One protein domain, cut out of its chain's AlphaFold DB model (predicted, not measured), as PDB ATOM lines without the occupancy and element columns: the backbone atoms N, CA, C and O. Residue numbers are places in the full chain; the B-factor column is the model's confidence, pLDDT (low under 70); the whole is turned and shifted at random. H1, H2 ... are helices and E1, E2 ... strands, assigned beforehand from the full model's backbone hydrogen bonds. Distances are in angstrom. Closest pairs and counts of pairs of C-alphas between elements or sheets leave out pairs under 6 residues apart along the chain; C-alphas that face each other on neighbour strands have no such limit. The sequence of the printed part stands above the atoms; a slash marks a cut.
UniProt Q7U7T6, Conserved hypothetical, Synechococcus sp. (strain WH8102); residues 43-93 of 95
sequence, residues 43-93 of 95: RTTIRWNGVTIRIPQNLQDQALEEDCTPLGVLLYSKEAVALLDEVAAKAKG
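AT A GLANCE: This is residues 43 to 93 of the 95 residues of the protein "Conserved hypothetical" of Synechococcus sp. (strain WH8102) (UniProt Q7U7T6). A short two-stranded hairpin, E1 and E2, and the small helix H2 lie between two other helices, H1 toward one end of an elongated domain and the longest helix, H3, toward the other. H1 and H2 form a touching pair, while residues 81 to 91 of H3 pass close to the hairpin near its turn; the helices make few contacts with each other, and H3 touches no helix. The printed part has 51 residues, with two named strands followed by three named helices, in the order E1, E2, H1, H2, H3. The two-stranded sheet is antiparallel, and the class is mixed, helices and strands. The whole is compact, with a radius of gyration of the C-alphas of 10.7 A, and spans 34 by 20 by 15 A.

IN THESE COORDINATES: E1 is residues 45 to 48, beginning at C-alpha 45 at (-35.671, 37.132, 15.053). E2 is residues 51 to 54. H1 is residues 57 to 65, 12.6 A from first to last C-alpha, and begins at C-alpha 57 at (-40.061, 37.809, 5.518). H2 is the short helix of residues 70 to 74. H3, residues 78 to 91, is 20.1 A long and ends at C-alpha 91 at (-27.792, 49.164, 17.156).

HOW THE PARTS SIT: E1 and E2 form a hairpin, antiparallel, with 149 degrees between their directions. N 46 and O 53 are 2.9 A apart and N 53 and O 46 are 2.8 A apart, both within hydrogen-bond range. The closest C-alphas of E1 and H2 are those of Ile 46 and Leu 71, 6.5 A apart. H1 and H2 touch, their closest C-alphas being those of Ala 63 and Pro 70 at 5.2 A. H2 and H3 are close but not clearly touching, with the C-alphas of Leu 74 and Ala 80 closest at 5.8 A. The C-alpha of Ala 88 in H3 is 6.0 A from that of Val 51 in E2 and 6.9 A from that of Trp 48 in E1, the closest pairs of H3 with each strand. H1 and H3 are apart, as are E1 and H1. In H1, H2 and H3 every O i to N i+4 pair is within hydrogen-bond range.

THE WHOLE: The two C-alphas farthest apart are those of Glu 65 and Gly 93, at 34.4 A. The printed part, residues 43 to 93, has no cut. The four links between named elements are tight. The mean pLDDT of the printed part is 83.5, and no printed residue is under 70.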
ATOM      1  N   ARG A  43     -38.173  31.912  13.969       74.88
ATOM      2  CA  ARG A  43     -37.784  32.285  12.599       74.88
ATOM      3  C   ARG A  43     -37.916  33.786  12.329       74.88
ATOM      4  O   ARG A  43     -37.465  34.266  11.303       74.88
ATOM      5  N   THR A  44     -38.487  34.541  13.264       82.81
ATOM      6  CA  THR A  44     -38.772  35.977  13.099       82.81
ATOM      7  C   THR A  44     -37.620  36.875  13.548       82.81
ATOM      8  O   THR A  44     -37.511  38.023  13.106       82.81
ATOM      9  N   THR A  45     -36.765  36.372  14.441       85.69
ATOM     10  CA  THR A  45     -35.671  37.132  15.053       85.69
ATOM     11  C   THR A  45     -34.429  36.276  15.223       85.69
ATOM     12  O   THR A  45     -34.525  35.151  15.711       85.69
ATOM     13  N   ILE A  46     -33.262  36.852  14.951       87.69
ATOM     14  CA  ILE A  46     -31.967  36.288  15.341       87.69
ATOM     15  C   ILE A  46     -31.339  37.113  16.456       87.69
ATOM     16  O   ILE A  46     -31.586  38.313  16.582       87.69
ATOM     17  N   ARG A  47     -30.489  36.467  17.251       85.25
ATOM     18  CA  ARG A  47     -29.614  37.153  18.199       85.25
ATOM     19  C   ARG A  47     -28.200  37.153  17.637       85.25
ATOM     20  O   ARG A  47     -27.633  36.086  17.432       85.25
ATOM     21  N   TRP A  48     -27.647  38.336  17.405       88.12
ATOM     22  CA  TRP A  48     -26.312  38.523  16.843       88.12
ATOM     23  C   TRP A  48     -25.553  39.574  17.650       88.12
ATOM     24  O   TRP A  48     -26.083  40.649  17.924       88.12
ATOM     25  N   ASN A  49     -24.341  39.250  18.105       86.12
ATOM     26  CA  ASN A  49     -23.505  40.134  18.928       86.12
ATOM     27  C   ASN A  49     -24.238  40.786  20.118       86.12
ATOM     28  O   ASN A  49     -23.969  41.927  20.474       86.12
ATOM     29  N   GLY A  50     -25.171  40.079  20.761       84.06
ATOM     30  CA  GLY A  50     -25.937  40.603  21.900       84.06
ATOM     31  C   GLY A  50     -27.130  41.495  21.530       84.06
ATOM     32  O   GLY A  50     -27.861  41.897  22.432       84.06
ATOM     33  N   VAL A  51     -27.375  41.735  20.241       85.25
ATOM     34  CA  VAL A  51     -28.532  42.468  19.712       85.25
ATOM     35  C   VAL A  51     -29.555  41.482  19.153       85.25
ATOM     36  O   VAL A  51     -29.195  40.458  18.572       85.25
ATOM     37  N   THR A  52     -30.840  41.781  19.327       88.31
ATOM     38  CA  THR A  52     -31.930  41.046  18.673       88.31
ATOM     39  C   THR A  52     -32.298  41.755  17.376       88.31
ATOM     40  O   THR A  52     -32.713  42.911  17.405       88.31
ATOM     41  N   ILE A  53     -32.160  41.066  16.246       86.75
ATOM     42  CA  ILE A  53     -32.420  41.599  14.906       86.75
ATOM     43  C   ILE A  53     -33.670  40.919  14.351       86.75
ATOM     44  O   ILE A  53     -33.790  39.692  14.390       86.75
ATOM     45  N   ARG A  54     -34.611  41.719  13.838       86.56
ATOM     46  CA  ARG A  54     -35.798  41.214  13.141       86.56
ATOM     47  C   ARG A  54     -35.437  40.855  11.706       86.56
ATOM     48  O   ARG A  54     -34.782  41.630  11.019       86.56
ATOM     49  N   ILE A  55     -35.901  39.696  11.268       85.69
ATOM     50  CA  ILE A  55     -35.544  39.124   9.972       85.69
ATOM     51  C   ILE A  55     -36.628  39.470   8.951       85.69
ATOM     52  O   ILE A  55     -37.816  39.378   9.283       85.69
ATOM     53  N   PRO A  56     -36.261  39.876   7.725       85.25
ATOM     54  CA  PRO A  56     -37.231  40.143   6.671       85.25
ATOM     55  C   PRO A  56     -37.924  38.848   6.219       85.25
ATOM     56  O   PRO A  56     -37.347  37.767   6.300       85.25
ATOM     57  N   GLN A  57     -39.180  38.959   5.770       83.75
ATOM     58  CA  GLN A  57     -40.061  37.809   5.518       83.75
ATOM     59  C   GLN A  57     -39.467  36.800   4.523       83.75
ATOM     60  O   GLN A  57     -39.504  35.604   4.776       83.75
ATOM     61  N   ASN A  58     -38.816  37.289   3.466       85.50
ATOM     62  CA  ASN A  58     -38.149  36.469   2.453       85.50
ATOM     63  C   ASN A  58     -37.124  35.480   3.039       85.50
ATOM     64  O   ASN A  58     -37.062  34.334   2.612       85.50
ATOM     65  N   LEU A  59     -36.338  35.906   4.032       82.12
ATOM     66  CA  LEU A  59     -35.367  35.038   4.704       82.12
ATOM     67  C   LEU A  59     -36.039  34.057   5.672       82.12
ATOM     68  O   LEU A  59     -35.492  32.992   5.943       82.12
ATOM     69  N   GLN A  60     -37.212  34.404   6.208       84.56
ATOM     70  CA  GLN A  60     -37.984  33.482   7.045       84.56
ATOM     71  C   GLN A  60     -38.553  32.340   6.209       84.56
ATOM     72  O   GLN A  60     -38.518  31.196   6.656       84.56
ATOM     73  N   ASP A  61     -39.044  32.660   5.011       85.94
ATOM     74  CA  ASP A  61     -39.606  31.688   4.079       85.94
ATOM     75  C   ASP A  61     -38.506  30.726   3.587       85.94
ATOM     76  O   ASP A  61     -38.682  29.514   3.663       85.94
ATOM     77  N   GLN A  62     -37.315  31.237   3.246       84.12
ATOM     78  CA  GLN A  62     -36.147  30.399   2.916       84.12
ATOM     79  C   GLN A  62     -35.723  29.487   4.077       84.12
ATOM     80  O   GLN A  62     -35.508  28.292   3.894       84.12
ATOM     81  N   ALA A  63     -35.656  30.019   5.301       84.62
ATOM     82  CA  ALA A  63     -35.329  29.213   6.478       84.62
ATOM     83  C   ALA A  63     -36.407  28.159   6.803       84.62
ATOM     84  O   ALA A  63     -36.132  27.164   7.476       84.62
ATOM     85  N   LEU A  64     -37.653  28.383   6.375       85.00
ATOM     86  CA  LEU A  64     -38.730  27.407   6.500       85.00
ATOM     87  C   LEU A  64     -38.577  26.282   5.470       85.00
ATOM     88  O   LEU A  64     -38.737  25.122   5.838       85.00
ATOM     89  N   GLU A  65     -38.246  26.617   4.222       86.25
ATOM     90  CA  GLU A  65     -38.008  25.647   3.143       86.25
ATOM     91  C   GLU A  65     -36.821  24.725   3.445       86.25
ATOM     92  O   GLU A  65     -36.903  23.518   3.228       86.25
ATOM     93  N   GLU A  66     -35.741  25.273   4.002       82.56
ATOM     94  CA  GLU A  66     -34.528  24.522   4.354       82.56
ATOM     95  C   GLU A  66     -34.603  23.817   5.726       82.56
ATOM     96  O   GLU A  66     -33.617  23.231   6.173       82.56
ATOM     97  N   ASP A  67     -35.749  23.899   6.415       82.50
ATOM     98  CA  ASP A  67     -35.964  23.468   7.808       82.50
ATOM     99  C   ASP A  67     -34.807  23.838   8.754       82.50
ATOM    100  O   ASP A  67     -34.323  23.051   9.572       82.50
ATOM    101  N   CYS A  68     -34.337  25.077   8.642       80.50
ATOM    102  CA  CYS A  68     -33.183  25.554   9.380       80.50
ATOM    103  C   CYS A  68     -33.507  26.834  10.162       80.50
ATOM    104  O   CYS A  68     -34.596  27.416  10.095       80.50
ATOM    105  N   THR A  69     -32.560  27.262  10.999       82.38
ATOM    106  CA  THR A  69     -32.664  28.580  11.630       82.38
ATOM    107  C   THR A  69     -32.249  29.644  10.613       82.38
ATOM    108  O   THR A  69     -31.314  29.408   9.850       82.38
ATOM    109  N   PRO A  70     -32.836  30.849  10.639       80.75
ATOM    110  CA  PRO A  70     -32.410  31.930   9.747       80.75
ATOM    111  C   PRO A  70     -30.924  32.293   9.885       80.75
ATOM    112  O   PRO A  70     -30.288  32.715   8.925       80.75
ATOM    113  N   LEU A  71     -30.353  32.105  11.083       82.94
ATOM    114  CA  LEU A  71     -28.914  32.248  11.294       82.94
ATOM    115  C   LEU A  71     -28.130  31.198  10.496       82.94
ATOM    116  O   LEU A  71     -27.103  31.520   9.913       82.94
ATOM    117  N   GLY A  72     -28.633  29.964  10.459       81.25
ATOM    118  CA  GLY A  72     -28.079  28.877   9.662       81.25
ATOM    119  C   GLY A  72     -27.977  29.239   8.184       81.25
ATOM    120  O   GLY A  72     -26.912  29.050   7.617       81.25
ATOM    121  N   VAL A  73     -29.017  29.845   7.601       81.25
ATOM    122  CA  VAL A  73     -28.994  30.327   6.203       81.25
ATOM    123  C   VAL A  73     -27.895  31.377   5.997       81.25
ATOM    124  O   VAL A  73     -27.107  31.307   5.055       81.25
ATOM    125  N   LEU A  74     -27.812  32.356   6.903       80.94
ATOM    126  CA  LEU A  74     -26.930  33.520   6.755       80.94
ATOM    127  C   LEU A  74     -25.445  33.196   6.979       80.94
ATOM    128  O   LEU A  74     -24.587  33.842   6.381       80.94
ATOM    129  N   LEU A  75     -25.127  32.191   7.803       80.81
ATOM    130  CA  LEU A  75     -23.744  31.828   8.135       80.81
ATOM    131  C   LEU A  75     -22.931  31.319   6.936       80.81
ATOM    132  O   LEU A  75     -21.702  31.364   6.976       80.81
ATOM    133  N   TYR A  76     -23.586  30.872   5.862       75.31
ATOM    134  CA  TYR A  76     -22.897  30.411   4.655       75.31
ATOM    135  C   TYR A  76     -22.390  31.555   3.761       75.31
ATOM    136  O   TYR A  76     -21.578  31.311   2.869       75.31
ATOM    137  N   SER A  77     -22.805  32.806   4.009       79.88
ATOM    138  CA  SER A  77     -22.372  33.977   3.241       79.88
ATOM    139  C   SER A  77     -21.562  34.955   4.093       79.88
ATOM    140  O   SER A  77     -22.057  35.533   5.060       79.88
ATOM    141  N   LYS A  78     -20.311  35.209   3.688       81.62
ATOM    142  CA  LYS A  78     -19.434  36.193   4.352       81.62
ATOM    143  C   LYS A  78     -19.994  37.617   4.284       81.62
ATOM    144  O   LYS A  78     -19.809  38.387   5.220       81.62
ATOM    145  N   GLU A  79     -20.689  37.952   3.201       82.25
ATOM    146  CA  GLU A  79     -21.317  39.264   3.010       82.25
ATOM    147  C   GLU A  79     -22.493  39.457   3.970       82.25
ATOM    148  O   GLU A  79     -22.641  40.513   4.582       82.25
ATOM    149  N   ALA A  80     -23.295  38.408   4.165       80.00
ATOM    150  CA  ALA A  80     -24.417  38.439   5.094       80.00
ATOM    151  C   ALA A  80     -23.952  38.637   6.543       80.00
ATOM    152  O   ALA A  80     -24.554  39.414   7.282       80.00
ATOM    153  N   VAL A  81     -22.855  37.985   6.937       84.62
ATOM    154  CA  VAL A  81     -22.252  38.162   8.266       84.62
ATOM    155  C   VAL A  81     -21.767  39.601   8.472       84.62
ATOM    156  O   VAL A  81     -22.075  40.194   9.504       84.62
ATOM    157  N   ALA A  82     -21.098  40.198   7.480       85.31
ATOM    158  CA  ALA A  82     -20.641  41.588   7.563       85.31
ATOM    159  C   ALA A  82     -21.811  42.575   7.740       85.31
ATOM    160  O   ALA A  82     -21.754  43.461   8.591       85.31
ATOM    161  N   LEU A  83     -22.917  42.373   7.014       83.25
ATOM    162  CA  LEU A  83     -24.130  43.181   7.179       83.25
ATOM    163  C   LEU A  83     -24.746  43.032   8.578       83.25
ATOM    164  O   LEU A  83     -25.231  44.008   9.153       83.25
ATOM    165  N   LEU A  84     -24.727  41.827   9.157       85.06
ATOM    166  CA  LEU A  84     -25.193  41.612  10.530       85.06
ATOM    167  C   LEU A  84     -24.310  42.328  11.555       85.06
ATOM    168  O   LEU A  84     -24.833  42.881  12.527       85.06
ATOM    169  N   ASP A  85     -22.997  42.340  11.336       86.19
ATOM    170  CA  ASP A  85     -22.051  43.063  12.180       86.19
ATOM    171  C   ASP A  85     -22.275  44.577  12.113       86.19
ATOM    172  O   ASP A  85     -22.353  45.215  13.163       86.19
ATOM    173  N   GLU A  86     -22.484  45.145  10.924       85.56
ATOM    174  CA  GLU A  86     -22.817  46.566  10.752       85.56
ATOM    175  C   GLU A  86     -24.130  46.939  11.452       85.56
ATOM    176  O   GLU A  86     -24.199  47.921  12.198       85.56
ATOM    177  N   VAL A  87     -25.183  46.134  11.266       84.88
ATOM    178  CA  VAL A  87     -26.484  46.357  11.915       84.88
ATOM    179  C   VAL A  87     -26.353  46.270  13.434       84.88
ATOM    180  O   VAL A  87     -26.924  47.095  14.153       84.88
ATOM    181  N   ALA A  88     -25.587  45.305  13.942       85.69
ATOM    182  CA  ALA A  88     -25.347  45.167  15.371       85.69
ATOM    183  C   ALA A  88     -24.498  46.317  15.935       85.69
ATOM    184  O   ALA A  88     -24.804  46.806  17.024       85.69
ATOM    185  N   ALA A  89     -23.471  46.781  15.215       84.88
ATOM    186  CA  ALA A  89     -22.650  47.928  15.604       84.88
ATOM    187  C   ALA A  89     -23.490  49.210  15.678       84.88
ATOM    188  O   ALA A  89     -23.482  49.901  16.702       84.88
ATOM    189  N   LYS A  90     -24.326  49.447  14.657       84.81
ATOM    190  CA  LYS A  90     -25.275  50.564  14.617       84.81
ATOM    191  C   LYS A  90     -26.276  50.510  15.770       84.81
ATOM    192  O   LYS A  90     -26.520  51.520  16.421       84.81
ATOM    193  N   ALA A  91     -26.840  49.336  16.057       82.12
ATOM    194  CA  ALA A  91     -27.792  49.164  17.156       82.12
ATOM    195  C   ALA A  91     -27.152  49.360  18.541       82.12
ATOM    196  O   ALA A  91     -27.823  49.803  19.470       82.12
ATOM    197  N   LYS A  92     -25.855  49.061  18.683       81.69
ATOM    198  CA  LYS A  92     -25.081  49.335  19.901       81.69
ATOM    199  C   LYS A  92     -24.658  50.799  20.044       81.69
ATOM    200  O   LYS A  92     -24.122  51.155  21.088       81.69
ATOM    201  N   GLY A  93     -24.877  51.634  19.026       73.25
ATOM    202  CA  GLY A  93     -24.423  53.025  19.018       73.25
ATOM    203  C   GLY A  93     -22.903  53.169  18.929       73.25
ATOM    204  O   GLY A  93     -22.371  54.203  19.322       73.25
TER     205      GLY A  93